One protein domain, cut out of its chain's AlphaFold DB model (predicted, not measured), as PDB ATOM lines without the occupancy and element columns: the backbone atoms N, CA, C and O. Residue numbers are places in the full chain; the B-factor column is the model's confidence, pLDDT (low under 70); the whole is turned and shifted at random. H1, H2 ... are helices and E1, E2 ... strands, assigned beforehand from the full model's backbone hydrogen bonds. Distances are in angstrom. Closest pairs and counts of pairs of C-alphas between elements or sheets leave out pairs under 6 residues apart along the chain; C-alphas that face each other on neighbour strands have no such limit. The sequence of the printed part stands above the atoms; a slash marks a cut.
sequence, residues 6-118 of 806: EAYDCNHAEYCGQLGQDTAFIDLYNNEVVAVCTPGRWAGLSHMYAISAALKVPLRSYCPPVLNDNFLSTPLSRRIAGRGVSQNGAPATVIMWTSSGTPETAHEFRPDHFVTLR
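This is residues 6 to 118 of the 806 residues of the protein "uncharacterized protein LOC106166782" of Lingula unguis (UniProt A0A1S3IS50). With little regular structure, a small, strongly twisted sheet has H2 packed over one face and H1 beyond H2. The printed part has 113 residues, 38 in named elements, in order H1, H2, E1, E2, E3, E4, of mixed class. The whole is compact, radius of gyration of the C-alphas 14.1 A, spanning 41 by 31 by 29 A.

E1 is residues 59 to 62, E2 77 to 80, E3 94 to 98, E4 113 to 117, H1 29 to 37, H2 45 to 55. C-alpha 29 is at (326.795, 249.362, 118.099), C-alpha 117 at (337.880, 267.175, 134.395).

The mixed sheet runs E2 E1 E3 E4. The hairpin E1 and E2 is antiparallel, N 61 to O 78 2.7 A. H2 is over E1, height over the sheet 9.0 A; their closest C-alphas, Ser 52 and Leu 59, are 6.1 A apart. H1 only just touches H2, closest C-alphas Glu 32 and Ser 46, 7.4 A. Both helices have every O i to N i+4 pair within hydrogen-bond range.

The printed part has no cut. The links between strands are long. pLDDT is under 70 for 44 residues.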
ATOM      1  N   GLU A   6     334.701 243.958 116.995       83.06
ATOM      2  CA  GLU A   6     334.787 242.874 117.973       83.06
ATOM      3  C   GLU A   6     335.104 243.343 119.407       83.06
ATOM      4  O   GLU A   6     334.852 242.621 120.365       83.06
ATOM      5  N   ALA A   7     335.612 244.565 119.589       80.88
ATOM      6  CA  ALA A   7     335.896 245.126 120.909       80.88
ATOM      7  C   ALA A   7     334.791 246.042 121.470       80.88
ATOM      8  O   ALA A   7     334.844 246.387 122.650       80.88
ATOM      9  N   TYR A   8     333.816 246.461 120.654       82.62
ATOM     10  CA  TYR A   8     332.805 247.464 121.039       82.62
ATOM     11  C   TYR A   8     331.358 247.045 120.751       82.62
ATOM     12  O   TYR A   8     330.439 247.679 121.260       82.62
ATOM     13  N   ASP A   9     331.146 246.021 119.927       84.00
ATOM     14  CA  ASP A   9     329.832 245.454 119.638       84.00
ATOM     15  C   ASP A   9     329.639 244.184 120.472       84.00
ATOM     16  O   ASP A   9     330.204 243.137 120.157       84.00
ATOM     17  N   CYS A  10     328.845 244.281 121.541       76.62
ATOM     18  CA  CYS A  10     328.540 243.152 122.424       76.62
ATOM     19  C   CYS A  10     327.797 242.008 121.717       76.62
ATOM     20  O   CYS A  10     327.801 240.889 122.221       76.62
ATOM     21  N   ASN A  11     327.202 242.271 120.546       79.38
ATOM     22  CA  ASN A  11     326.516 241.271 119.730       79.38
ATOM     23  C   ASN A  11     327.424 240.662 118.644       79.38
ATOM     24  O   ASN A  11     326.962 239.854 117.838       79.38
ATOM     25  N   HIS A  12     328.702 241.051 118.572       81.19
ATOM     26  CA  HIS A  12     329.647 240.473 117.621       81.19
ATOM     27  C   HIS A  12     330.048 239.052 118.040       81.19
ATOM     28  O   HIS A  12     330.336 238.807 119.209       81.19
ATOM     29  N   ALA A  13     330.136 238.121 117.084       79.44
ATOM     30  CA  ALA A  13     330.436 236.712 117.368       79.44
ATOM     31  C   ALA A  13     331.791 236.500 118.076       79.44
ATOM     32  O   ALA A  13     331.938 235.589 118.881       79.44
ATOM     33  N   GLU A  14     332.766 237.369 117.802       80.44
ATOM     34  CA  GLU A  14     334.107 237.346 118.408       80.44
ATOM     35  C   GLU A  14     334.281 238.385 119.528       80.44
ATOM     36  O   GLU A  14     335.382 238.884 119.761       80.44
ATOM     37  N   TYR A  15     333.192 238.786 120.188       79.81
ATOM     38  CA  TYR A  15     333.244 239.847 121.186       79.81
ATOM     39  C   TYR A  15     334.206 239.523 122.342       79.81
ATOM     40  O   TYR A  15     334.048 238.533 123.054       79.81
ATOM     41  N   CYS A  16     335.195 240.393 122.572       69.75
ATOM     42  CA  CYS A  16     336.289 240.125 123.513       69.75
ATOM     43  C   CYS A  16     336.014 240.571 124.967       69.75
ATOM     44  O   CYS A  16     336.949 240.726 125.755       69.75
ATOM     45  N   GLY A  17     334.749 240.817 125.331       62.19
ATOM     46  CA  GLY A  17     334.307 240.938 126.729       62.19
ATOM     47  C   GLY A  17     334.648 242.238 127.469       62.19
ATOM     48  O   GLY A  17     334.386 242.323 128.665       62.19
ATOM     49  N   GLN A  18     335.200 243.266 126.812       63.56
ATOM     50  CA  GLN A  18     335.718 244.456 127.516       63.56
ATOM     51  C   GLN A  18     334.658 245.330 128.212       63.56
ATOM     52  O   GLN A  18     335.002 246.052 129.140       63.56
ATOM     53  N   LEU A  19     333.395 245.256 127.790       66.31
ATOM     54  CA  LEU A  19     332.247 245.980 128.361       66.31
ATOM     55  C   LEU A  19     331.322 245.060 129.194       66.31
ATOM     56  O   LEU A  19     330.324 245.511 129.736       66.31
ATOM     57  N   GLY A  20     331.601 243.751 129.264       50.84
ATOM     58  CA  GLY A  20     330.650 242.737 129.757       50.84
ATOM     59  C   GLY A  20     330.490 242.628 131.280       50.84
ATOM     60  O   GLY A  20     329.655 241.856 131.733       50.84
ATOM     61  N   GLN A  21     331.276 243.368 132.068       54.41
ATOM     62  CA  GLN A  21     331.191 243.385 133.539       54.41
ATOM     63  C   GLN A  21     330.410 244.594 134.093       54.41
ATOM     64  O   GLN A  21     330.385 244.806 135.304       54.41
ATOM     65  N   ASP A  22     329.795 245.411 133.234       51.88
ATOM     66  CA  ASP A  22     329.269 246.719 133.624       51.88
ATOM     67  C   ASP A  22     327.780 246.677 134.031       51.88
ATOM     68  O   ASP A  22     326.909 246.283 133.261       51.88
ATOM     69  N   THR A  23     327.466 247.199 135.222       48.81
ATOM     70  CA  THR A  23     326.100 247.502 135.705       48.81
ATOM     71  C   THR A  23     325.438 248.692 134.986       48.81
ATOM     72  O   THR A  23     324.373 249.149 135.393       48.81
ATOM     73  N   ALA A  24     326.055 249.211 133.920       54.81
ATOM     74  CA  ALA A  24     325.600 250.372 133.161       54.81
ATOM     75  C   ALA A  24     325.264 249.984 131.713       54.81
ATOM     76  O   ALA A  24     325.986 249.211 131.087       54.81
ATOM     77  N   PHE A  25     324.182 250.559 131.188       60.84
ATOM     78  CA  PHE A  25     323.627 250.280 129.863       60.84
ATOM     79  C   PHE A  25     324.641 250.495 128.716       60.84
ATOM     80  O   PHE A  25     325.341 251.510 128.674       60.84
ATOM     81  N   ILE A  26     324.677 249.556 127.763       65.50
ATOM     82  CA  ILE A  26     325.438 249.626 126.504       65.50
ATOM     83  C   ILE A  26     324.416 249.656 125.359       65.50
ATOM     84  O   ILE A  26     323.605 248.737 125.248       65.50
ATOM     85  N   ASP A  27     324.432 250.699 124.526       69.06
ATOM     86  CA  ASP A  27     323.520 250.833 123.378       69.06
ATOM     87  C   ASP A  27     323.985 249.974 122.179       69.06
ATOM     88  O   ASP A  27     325.108 249.465 122.135       69.06
ATOM     89  N   LEU A  28     323.122 249.815 121.172       78.94
ATOM     90  CA  LEU A  28     323.424 249.095 119.939       78.94
ATOM     91  C   LEU A  28     324.611 249.739 119.209       78.94
ATOM     92  O   LEU A  28     324.627 250.944 118.957       78.94
ATOM     93  N   TYR A  29     325.566 248.915 118.767       82.69
ATOM     94  CA  TYR A  29     326.795 249.362 118.099       82.69
ATOM     95  C   TYR A  29     326.554 250.355 116.949       82.69
ATOM     96  O   TYR A  29     327.273 251.343 116.818       82.69
ATOM     97  N   ASN A  30     325.517 250.135 116.133       83.62
ATOM     98  CA  ASN A  30     325.188 251.036 115.026       83.62
ATOM     99  C   ASN A  30     324.786 252.440 115.509       83.62
ATOM    100  O   ASN A  30     325.160 253.425 114.874       83.62
ATOM    101  N   ASN A  31     324.080 252.545 116.639       81.31
ATOM    102  CA  ASN A  31     323.697 253.830 117.226       81.31
ATOM    103  C   ASN A  31     324.933 254.573 117.742       81.31
ATOM    104  O   ASN A  31     325.102 255.754 117.445       81.31
ATOM    105  N   GLU A  32     325.834 253.868 118.427       80.88
ATOM    106  CA  GLU A  32     327.101 254.423 118.924       80.88
ATOM    107  C   GLU A  32     328.005 254.902 117.771       80.88
ATOM    108  O   GLU A  32     328.604 255.972 117.839       80.88
ATOM    109  N   VAL A  33     328.071 254.159 116.660       82.19
ATOM    110  CA  VAL A  33     328.845 254.565 115.473       82.19
ATOM    111  C   VAL A  33     328.252 255.799 114.790       82.19
ATOM    112  O   VAL A  33     328.994 256.684 114.365       82.19
ATOM    113  N   VAL A  34     326.926 255.897 114.674       82.12
ATOM    114  CA  VAL A  34     326.283 257.102 114.122       82.12
ATOM    115  C   VAL A  34     326.519 258.302 115.036       82.12
ATOM    116  O   VAL A  34     326.788 259.406 114.552       82.12
ATOM    117  N   ALA A  35     326.461 258.081 116.349       78.50
ATOM    118  CA  ALA A  35     326.668 259.104 117.356       78.50
ATOM    119  C   ALA A  35     328.095 259.679 117.313       78.50
ATOM    120  O   ALA A  35     328.242 260.898 117.219       78.50
ATOM    121  N   VAL A  36     329.140 258.840 117.239       75.81
ATOM    122  CA  VAL A  36     330.535 259.326 117.144       75.81
ATOM    123  C   VAL A  36     330.827 260.080 115.844       75.81
ATOM    124  O   VAL A  36     331.686 260.960 115.815       75.81
ATOM    125  N   CYS A  37     330.131 259.738 114.758       75.56
ATOM    126  CA  CYS A  37     330.344 260.334 113.439       75.56
ATOM    127  C   CYS A  37     329.547 261.632 113.216       75.56
ATOM    128  O   CYS A  37     329.759 262.297 112.202       75.56
ATOM    129  N   THR A  38     328.646 262.007 114.132       76.62
ATOM    130  CA  THR A  38     327.738 263.150 113.954       76.62
ATOM    131  C   THR A  38     327.963 264.205 115.044       76.62
ATOM    132  O   THR A  38     327.629 263.962 116.205       76.62
ATOM    133  N   PRO A  39     328.473 265.408 114.707       70.62
ATOM    134  CA  PRO A  39     328.655 266.482 115.682       70.62
ATOM    135  C   PRO A  39     327.355 266.835 116.421       70.62
ATOM    136  O   PRO A  39     326.299 266.971 115.805       70.62
ATOM    137  N   GLY A  40     327.439 267.009 117.743       63.47
ATOM    138  CA  GLY A  40     326.301 267.391 118.591       63.47
ATOM    139  C   GLY A  40     325.369 266.243 119.001       63.47
ATOM    140  O   GLY A  40     324.343 266.501 119.624       63.47
ATOM    141  N   ARG A  41     325.698 264.989 118.668       71.06
ATOM    142  CA  ARG A  41     325.006 263.806 119.201       71.06
ATOM    143  C   ARG A  41     325.597 263.367 120.545       71.06
ATOM    144  O   ARG A  41     326.682 263.796 120.933       71.06
ATOM    145  N   TRP A  42     324.830 262.548 121.262       71.50
ATOM    146  CA  TRP A  42     325.202 261.988 122.561       71.50
ATOM    147  C   TRP A  42     326.413 261.052 122.432       71.50
ATOM    148  O   TRP A  42     326.705 260.560 121.348       71.50
ATOM    149  N   ALA A  43     327.124 260.805 123.528       72.56
ATOM    150  CA  ALA A  43     328.183 259.801 123.579       72.56
ATOM    151  C   ALA A  43     327.812 258.756 124.629       72.56
ATOM    152  O   ALA A  43     327.287 259.106 125.669       72.56
ATOM    153  N   GLY A  44     328.041 257.481 124.360       74.00
ATOM    154  CA  GLY A  44     327.885 256.390 125.317       74.00
ATOM    155  C   GLY A  44     329.202 255.931 125.929       74.00
ATOM    156  O   GLY A  44     330.297 256.397 125.598       74.00
ATOM    157  N   LEU A  45     329.108 254.943 126.812       75.62
ATOM    158  CA  LEU A  45     330.266 254.363 127.485       75.62
ATOM    159  C   LEU A  45     331.281 253.746 126.505       75.62
ATOM    160  O   LEU A  45     332.491 253.885 126.702       75.62
ATOM    161  N   SER A  46     330.810 253.128 125.418       81.06
ATOM    162  CA  SER A  46     331.658 252.536 124.375       81.06
ATOM    163  C   SER A  46     332.609 253.563 123.747       81.06
ATOM    164  O   SER A  46     333.759 253.236 123.430       81.06
ATOM    165  N   HIS A  47     332.197 254.834 123.671       85.25
ATOM    166  CA  HIS A  47     333.060 255.930 123.237       85.25
ATOM    167  C   HIS A  47     334.232 256.159 124.200       85.25
ATOM    168  O   HIS A  47     335.349 256.408 123.750       85.25
ATOM    169  N   MET A  48     334.037 256.024 125.517       82.81
ATOM    170  CA  MET A  48     335.124 256.169 126.496       82.81
ATOM    171  C   MET A  48     336.181 255.070 126.346       82.81
ATOM    172  O   MET A  48     337.381 255.354 126.395       82.81
ATOM    173  N   TYR A  49     335.755 253.822 126.123       84.50
ATOM    174  CA  TYR A  49     336.670 252.709 125.847       84.50
ATOM    175  C   TYR A  49     337.410 252.912 124.518       84.50
ATOM    176  O   TYR A  49     338.604 252.615 124.415       84.50
ATOM    177  N   ALA A  50     336.743 253.473 123.505       86.19
ATOM    178  CA  ALA A  50     337.375 253.833 122.241       86.19
ATOM    179  C   ALA A  50     338.419 254.948 122.402       86.19
ATOM    180  O   ALA A  50     339.518 254.835 121.856       86.19
ATOM    181  N   ILE A  51     338.119 255.980 123.196       86.19
ATOM    182  CA  ILE A  51     339.052 257.071 123.512       86.19
ATOM    183  C   ILE A  51     340.265 256.529 124.273       86.19
ATOM    184  O   ILE A  51     341.396 256.847 123.916       86.19
ATOM    185  N   SER A  52     340.062 255.675 125.283       87.44
ATOM    186  CA  SER A  52     341.168 255.055 126.023       87.44
ATOM    187  C   SER A  52     342.087 254.248 125.099       87.44
ATOM    188  O   SER A  52     343.307 254.411 125.160       87.44
ATOM    189  N   ALA A  53     341.517 253.447 124.191       87.31
ATOM    190  CA  ALA A  53     342.280 252.672 123.211       87.31
ATOM    191  C   ALA A  53     343.053 253.566 122.225       87.31
ATOM    192  O   ALA A  53     344.224 253.311 121.945       87.31
ATOM    193  N   ALA A  54     342.425 254.635 121.726       85.19
ATOM    194  CA  ALA A  54     343.054 255.578 120.802       85.19
ATOM    195  C   ALA A  54     344.214 256.343 121.457       85.19
ATOM    196  O   ALA A  54     345.268 256.517 120.848       85.19
ATOM    197  N   LEU A  55     344.038 256.761 122.713       84.12
ATOM    198  CA  LEU A  55     345.060 257.478 123.475       84.12
ATOM    199  C   LEU A  55     346.111 256.549 124.101       84.12
ATOM    200  O   LEU A  55     347.104 257.039 124.634       84.12
ATOM    201  N   LYS A  56     345.903 255.227 124.049       86.62
ATOM    202  CA  LYS A  56     346.753 254.198 124.671       86.62
ATOM    203  C   LYS A  56     346.996 254.425 126.171       86.62
ATOM    204  O   LYS A  56     348.058 254.089 126.693       86.62
ATOM    205  N   VAL A  57     346.015 254.992 126.873       85.69
ATOM    206  CA  VAL A  57     346.091 255.294 128.313       85.69
ATOM    207  C   VAL A  57     344.776 254.960 129.013       85.69
ATOM    208  O   VAL A  57     343.707 255.130 128.418       85.69
ATOM    209  N   PRO A  58     344.812 254.504 130.279       86.56
ATOM    210  CA  PRO A  58     343.595 254.313 131.052       86.56
ATOM    211  C   PRO A  58     342.970 255.669 131.403       86.56
ATOM    212  O   PRO A  58     343.661 256.677 131.570       86.56
ATOM    213  N   LEU A  59     341.649 255.694 131.529       85.69
ATOM    214  CA  LEU A  59     340.853 256.868 131.884       85.69
ATOM    215  C   LEU A  59     340.132 256.617 133.209       85.69
ATOM    216  O   LEU A  59     339.874 255.472 133.579       85.69
ATOM    217  N   ARG A  60     339.780 257.680 133.934       85.50
ATOM    218  CA  ARG A  60     338.885 257.586 135.094       85.50
ATOM    219  C   ARG A  60     337.523 258.147 134.717       85.50
ATOM    220  O   ARG A  60     337.398 259.336 134.476       85.50
ATOM    221  N   SER A  61     336.514 257.296 134.668       81.81
ATOM    222  CA  SER A  61     335.113 257.681 134.546       81.81
ATOM    223  C   SER A  61     334.594 258.131 135.911       81.81
ATOM    224  O   SER A  61     334.880 257.465 136.908       81.81
ATOM    225  N   TYR A  62     333.830 259.218 135.959       80.44
ATOM    226  CA  TYR A  62     333.200 259.723 137.178       80.44
ATOM    227  C   TYR A  62     331.742 260.106 136.910       80.44
ATOM    228  O   TYR A  62     331.494 261.067 136.189       80.44
ATOM    229  N   CYS A  63     330.791 259.401 137.519       73.50
ATOM    230  CA  CYS A  63     329.409 259.860 137.624       73.50
ATOM    231  C   CYS A  63     329.175 260.442 139.025       73.50
ATOM    232  O   CYS A  63     329.415 259.736 140.010       73.50
ATOM    233  N   PRO A  64     328.730 261.701 139.152       68.06
ATOM    234  CA  PRO A  64     328.336 262.248 140.442       68.06
ATOM    235  C   PRO A  64     327.082 261.535 140.995       68.06
ATOM    236  O   PRO A  64     326.324 260.955 140.213       68.06
ATOM    237  N   PRO A  65     326.853 261.579 142.322       68.12
ATOM    238  CA  PRO A  65     325.636 261.057 142.946       68.12
ATOM    239  C   PRO A  65     324.401 261.753 142.375       68.12
ATOM    240  O   PRO A  65     324.389 262.981 142.250       68.12
ATOM    241  N   VAL A  66     323.361 260.987 142.061       62.41
ATOM    242  CA  VAL A  66     322.059 261.504 141.628       62.41
ATOM    243  C   VAL A  66     321.064 261.280 142.761       62.41
ATOM    244  O   VAL A  66     320.976 260.180 143.308       62.41
ATOM    245  N   LEU A  67     320.354 262.347 143.136       53.91
ATOM    246  CA  LEU A  67     319.329 262.332 144.177       53.91
ATOM    247  C   LEU A  67     317.964 262.096 143.518       53.91
ATOM    248  O   LEU A  67     317.563 262.892 142.668       53.91
ATOM    249  N   ASN A  68     317.263 261.031 143.906       54.59
ATOM    250  CA  ASN A  68     315.853 260.810 143.574       54.59
ATOM    251  C   ASN A  68     315.065 260.539 144.872       54.59
ATOM    252  O   ASN A  68     315.664 260.208 145.897       54.59
ATOM    253  N   ASP A  69     313.739 260.663 144.824       43.41
ATOM    254  CA  ASP A  69     312.804 260.573 145.951       43.41
ATOM    255  C   ASP A  69     312.943 259.272 146.771       43.41
ATOM    256  O   ASP A  69     312.610 259.262 147.953       43.41
ATOM    257  N   ASN A  70     313.506 258.205 146.183       40.22
ATOM    258  CA  ASN A  70     313.617 256.878 146.801       40.22
ATOM    259  C   ASN A  70     315.056 256.333 146.960       40.22
ATOM    260  O   ASN A  70     315.226 255.271 147.558       40.22
ATOM    261  N   PHE A  71     316.100 256.994 146.435       43.25
ATOM    262  CA  PHE A  71     317.481 256.486 146.533       43.25
ATOM    263  C   PHE A  71     318.554 257.566 146.296       43.25
ATOM    264  O   PHE A  71     318.393 258.451 145.453       43.25
ATOM    265  N   LEU A  72     319.687 257.451 147.003       46.19
ATOM    266  CA  LEU A  72     320.930 258.179 146.726       46.19
ATOM    267  C   LEU A  72     321.863 257.257 145.936       46.19
ATOM    268  O   LEU A  72     322.378 256.292 146.504       46.19
ATOM    269  N   SER A  73     322.132 257.550 144.659       56.50
ATOM    270  CA  SER A  73     323.131 256.753 143.940       56.50
ATOM    271  C   SER A  73     324.532 257.034 144.482       56.50
ATOM    272  O   SER A  73     324.942 258.185 144.644       56.50
ATOM    273  N   THR A  74     325.291 255.982 144.792       53.66
ATOM    274  CA  THR A  74     326.715 256.134 145.097       53.66
ATOM    275  C   THR A  74     327.432 256.688 143.860       53.66
ATOM    276  O   THR A  74     327.084 256.337 142.729       53.66
ATOM    277  N   PRO A  75     328.425 257.584 144.026       60.47
ATOM    278  CA  PRO A  75     329.144 258.137 142.886       60.47
ATOM    279  C   PRO A  75     329.848 257.018 142.114       60.47
ATOM    280  O   PRO A  75     330.789 256.401 142.620       60.47
ATOM    281  N   LEU A  76     329.426 256.775 140.868       63.12
ATOM    282  CA  LEU A  76     329.980 255.701 140.046       63.12
ATOM    283  C   LEU A  76     331.310 256.144 139.428       63.12
ATOM    284  O   LEU A  76     331.394 256.668 138.313       63.12
ATOM    285  N   SER A  77     332.380 255.954 140.194       70.00
ATOM    286  CA  SER A  77     333.753 256.170 139.745       70.00
ATOM    287  C   SER A  77     334.370 254.856 139.295       70.00
ATOM    288  O   SER A  77     334.529 253.954 140.108       70.00
ATOM    289  N   ARG A  78     334.820 254.762 138.043       73.31
ATOM    290  CA  ARG A  78     335.513 253.560 137.547       73.31
ATOM    291  C   ARG A  78     336.710 253.892 136.680       73.31
ATOM    292  O   ARG A  78     336.796 254.966 136.086       73.31
ATOM    293  N   ARG A  79     337.649 252.955 136.605       77.44
ATOM    294  CA  ARG A  79     338.745 253.004 135.638       77.44
ATOM    295  C   ARG A  79     338.274 252.360 134.339       77.44
ATOM    296  O   ARG A  79     337.684 251.293 134.369       77.44
ATOM    297  N   ILE A  80     338.554 253.011 133.219       82.69
ATOM    298  CA  ILE A  80     338.241 252.520 131.878       82.69
ATOM    299  C   ILE A  80     339.563 252.307 131.151       82.69
ATOM    300  O   ILE A  80     340.348 253.245 131.001       82.69
ATOM    301  N   ALA A  81     339.811 251.074 130.724       84.31
ATOM    302  CA  ALA A  81     340.962 250.706 129.912       84.31
ATOM    303  C   ALA A  81     340.450 250.100 128.603       84.31
ATOM    304  O   ALA A  81     339.851 249.027 128.592       84.31
ATOM    305  N   GLY A  82     340.654 250.825 127.508       83.38
ATOM    306  CA  GLY A  82     340.291 250.368 126.176       83.38
ATOM    307  C   GLY A  82     341.179 249.225 125.689       83.38
ATOM    308  O   GLY A  82     342.184 248.859 126.299       83.38
ATOM    309  N   ARG A  83     340.829 248.674 124.531       85.69
ATOM    310  CA  ARG A  83     341.597 247.628 123.856       85.69
ATOM    311  C   ARG A  83     343.090 247.956 123.758       85.69
ATOM    312  O   ARG A  83     343.471 249.008 123.251       85.69
ATOM    313  N   GLY A  84     343.927 247.022 124.214       80.50
ATOM    314  CA  GLY A  84     345.388 247.159 124.204       80.50
ATOM    315  C   GLY A  84     345.959 248.083 125.287       80.50
ATOM    316  O   GLY A  84     347.143 248.407 125.232       80.50
ATOM    317  N   VAL A  85     345.151 248.511 126.264       84.88
ATOM    318  CA  VAL A  85     345.576 249.351 127.393       84.88
ATOM    319  C   VAL A  85     345.623 248.522 128.675       84.88
ATOM    320  O   VAL A  85     344.673 247.821 129.010       84.88
ATOM    321  N   SER A  86     346.727 248.617 129.422       79.25
ATOM    322  CA  SER A  86     346.857 247.939 130.718       79.25
ATOM    323  C   SER A  86     345.904 248.535 131.758       79.25
ATOM    324  O   SER A  86     345.885 249.750 131.970       79.25
ATOM    325  N   GLN A  87     345.178 247.673 132.473       70.25
ATOM    326  CA  GLN A  87     344.304 248.083 133.577       70.25
ATOM    327  C   GLN A  87     345.080 248.637 134.786       70.25
ATOM    328  O   GLN A  87     344.524 249.401 135.578       70.25
ATOM    329  N   ASN A  88     346.379 248.341 134.899       73.19
ATOM    330  CA  ASN A  88     347.190 248.671 136.076       73.19
ATOM    331  C   ASN A  88     347.820 250.077 136.027       73.19
ATOM    332  O   ASN A  88     348.294 250.569 137.050       73.19
ATOM    333  N   GLY A  89     347.789 250.773 134.885       69.31
ATOM    334  CA  GLY A  89     348.361 252.121 134.741       69.31
ATOM    335  C   GLY A  89     347.534 253.228 135.414       69.31
ATOM    336  O   GLY A  89     346.308 253.165 135.445       69.31
ATOM    337  N   ALA A  90     348.176 254.276 135.942       75.44
ATOM    338  CA  ALA A  90     347.455 255.430 136.492       75.44
ATOM    339  C   ALA A  90     346.636 256.147 135.392       75.44
ATOM    340  O   ALA A  90     347.167 256.364 134.300       75.44
ATOM    341  N   PRO A  91     345.365 256.520 135.646       78.31
ATOM    342  CA  PRO A  91     344.519 257.125 134.627       78.31
ATOM    343  C   PRO A  91     345.044 258.506 134.226       78.31
ATOM    344  O   PRO A  91     345.305 259.347 135.086       78.31
ATOM    345  N   ALA A  92     345.164 258.748 132.921       75.56
ATOM    346  CA  ALA A  92     345.736 259.984 132.387       75.56
ATOM    347  C   ALA A  92     344.819 261.201 132.579       75.56
ATOM    348  O   ALA A  92     345.296 262.326 132.711       75.56
ATOM    349  N   THR A  93     343.501 260.985 132.602       79.62
ATOM    350  CA  THR A  93     342.515 262.043 132.836       79.62
ATOM    351  C   THR A  93     341.251 261.485 133.478       79.62
ATOM    352  O   THR A  93     340.953 260.291 133.359       79.62
ATOM    353  N   VAL A  94     340.495 262.362 134.141       81.31
ATOM    354  CA  VAL A  94     339.147 262.059 134.629       81.31
ATOM    355  C   VAL A  94     338.126 262.604 133.628       81.31
ATOM    356  O   VAL A  94     338.200 263.768 133.242       81.31
ATOM    357  N   ILE A  95     337.185 261.774 133.200       79.56
ATOM    358  CA  ILE A  95     336.035 262.162 132.387       79.56
ATOM    359  C   ILE A  95     334.802 262.002 133.267       79.56
ATOM    360  O   ILE A  95     334.456 260.890 133.669       79.56
ATOM    361  N   MET A  96     334.174 263.127 133.588       79.50
ATOM    362  CA  MET A  96     332.879 263.146 134.241       79.50
ATOM    363  C   MET A  96     331.790 262.859 133.217       79.50
ATOM    364  O   MET A  96     331.872 263.366 132.098       79.50
ATOM    365  N   TRP A  97     330.778 262.095 133.602       76.31
ATOM    366  CA  TRP A  97     329.582 261.907 132.796       76.31
ATOM    367  C   TRP A  97     328.313 261.991 133.635       76.31
ATOM    368  O   TRP A  97     328.330 261.692 134.827       76.31
ATOM    369  N   THR A  98     327.228 262.446 133.016       70.56
ATOM    370  CA  THR A  98     325.896 262.593 133.617       70.56
ATOM    371  C   THR A  98     324.820 262.186 132.604       70.56
ATOM    372  O   THR A  98     325.113 262.064 131.416       70.56
ATOM    373  N   SER A  99     323.589 261.984 133.079       66.12
ATOM    374  CA  SER A  99     322.381 261.872 132.249       66.12
ATOM    375  C   SER A  99     321.646 263.215 132.256       66.12
ATOM    376  O   SER A  99     321.567 263.853 133.309       66.12
ATOM    377  N   SER A 100     321.116 263.658 131.117       57.94
ATOM    378  CA  SER A 100     320.277 264.862 131.028       57.94
ATOM    379  C   SER A 100     318.865 264.673 131.606       57.94
ATOM    380  O   SER A 100     318.199 265.662 131.921       57.94
ATOM    381  N   GLY A 101     318.427 263.423 131.802       58.66
ATOM    382  CA  GLY A 101     317.171 263.060 132.468       58.66
ATOM    383  C   GLY A 101     317.394 262.292 133.774       58.66
ATOM    384  O   GLY A 101     318.365 261.542 133.893       58.66
ATOM    385  N   THR A 102     316.494 262.467 134.746       57.25
ATOM    386  CA  THR A 102     316.479 261.692 135.997       57.25
ATOM    387  C   THR A 102     315.912 260.296 135.714       57.25
ATOM    388  O   THR A 102     314.738 260.209 135.359       57.25
ATOM    389  N   PRO A 103     316.698 259.213 135.831       56.56
ATOM    390  CA  PRO A 103     316.187 257.862 135.621       56.56
ATOM    391  C   PRO A 103     315.370 257.398 136.836       56.56
ATOM    392  O   PRO A 103     315.721 257.714 137.979       56.56
ATOM    393  N   GLU A 104     314.296 256.639 136.608       54.28
ATOM    394  CA  GLU A 104     313.465 256.094 137.692       54.28
ATOM    395  C   GLU A 104     314.128 254.863 138.325       54.28
ATOM    396  O   GLU A 104     314.000 254.627 139.527       54.28
ATOM    397  N   THR A 105     314.921 254.122 137.542       57.44
ATOM    398  CA  THR A 105     315.687 252.954 137.999       57.44
ATOM    399  C   THR A 105     317.157 253.003 137.564       57.44
ATOM    400  O   THR A 105     317.523 253.661 136.590       57.44
ATOM    401  N   ALA A 106     318.041 252.271 138.256       53.94
ATOM    402  CA  ALA A 106     319.468 252.214 137.906       53.94
ATOM    403  C   ALA A 106     319.724 251.675 136.480       53.94
ATOM    404  O   ALA A 106     320.686 252.080 135.831       53.94
ATOM    405  N   HIS A 107     318.841 250.806 135.977       53.19
ATOM    406  CA  HIS A 107     318.924 250.228 134.631       53.19
ATOM    407  C   HIS A 107     318.491 251.198 133.518       53.19
ATOM    408  O   HIS A 107     318.867 251.008 132.362       53.19
ATOM    409  N   GLU A 108     317.745 252.252 133.853       54.72
ATOM    410  CA  GLU A 108     317.342 253.319 132.925       54.72
ATOM    411  C   GLU A 108     318.376 254.439 132.811       54.72
ATOM    412  O   GLU A 108     318.217 255.354 132.000       54.72
ATOM    413  N   PHE A 109     319.448 254.387 133.605       57.84
ATOM    414  CA  PHE A 109     320.488 255.400 133.570       57.84
ATOM    415  C   PHE A 109     321.197 255.399 132.205       57.84
ATOM    416  O   PHE A 109     321.908 254.452 131.856       57.84
ATOM    417  N   ARG A 110     321.060 256.499 131.453       62.31
ATOM    418  CA  ARG A 110     321.726 256.702 130.158       62.31
ATOM    419  C   ARG A 110     322.730 257.853 130.240       62.31
ATOM    420  O   ARG A 110     322.316 259.006 130.298       62.31
ATOM    421  N   PRO A 111     324.044 257.582 130.249       64.19
ATOM    422  CA  PRO A 111     325.030 258.651 130.205       64.19
ATOM    423  C   PRO A 111     325.017 259.300 128.817       64.19
ATOM    424  O   PRO A 111     325.254 258.618 127.827       64.19
ATOM    425  N   ASP A 112     324.752 260.603 128.738       65.81
ATOM    426  CA  ASP A 112     324.671 261.342 127.468       65.81
ATOM    427  C   ASP A 112     325.473 262.654 127.466       65.81
ATOM    428  O   ASP A 112     325.682 263.258 126.412       65.81
ATOM    429  N   HIS A 113     325.993 263.068 128.624       68.12
ATOM    430  CA  HIS A 113     326.756 264.297 128.790       68.12
ATOM    431  C   HIS A 113     328.128 264.003 129.399       68.12
ATOM    432  O   HIS A 113     328.210 263.489 130.509       68.12
ATOM    433  N   PHE A 114     329.213 264.336 128.685       71.19
ATOM    434  CA  PHE A 114     330.594 264.005 129.062       71.19
ATOM    435  C   PHE A 114     331.454 265.265 129.135       71.19
ATOM    436  O   PHE A 114     331.493 266.063 128.201       71.19
ATOM    437  N   VAL A 115     332.204 265.418 130.224       71.38
ATOM    438  CA  VAL A 115     333.091 266.560 130.464       71.38
ATOM    439  C   VAL A 115     334.438 266.070 130.980       71.38
ATOM    440  O   VAL A 115     334.529 265.377 131.992       71.38
ATOM    441  N   THR A 116     335.530 266.462 130.327       73.44
ATOM    442  CA  THR A 116     336.876 266.183 130.844       73.44
ATOM    443  C   THR A 116     337.165 267.061 132.058       73.44
ATOM    444  O   THR A 116     337.221 268.287 131.938       73.44
ATOM    445  N   LEU A 117     337.419 266.456 133.215       67.06
ATOM    446  CA  LEU A 117     337.880 267.175 134.395       67.06
ATOM    447  C   LEU A 117     339.401 267.328 134.322       67.06
ATOM    448  O   LEU A 117     340.147 266.346 134.283       67.06
ATOM    449  N   ARG A 118     339.877 268.575 134.324       55.91
ATOM    450  CA  ARG A 118     341.301 268.886 134.487       55.91
ATOM    451  C   ARG A 118     341.580 269.276 135.931       55.91
ATOM    452  O   ARG A 118     340.866 270.097 136.506       55.91
TER     453      ARG A 118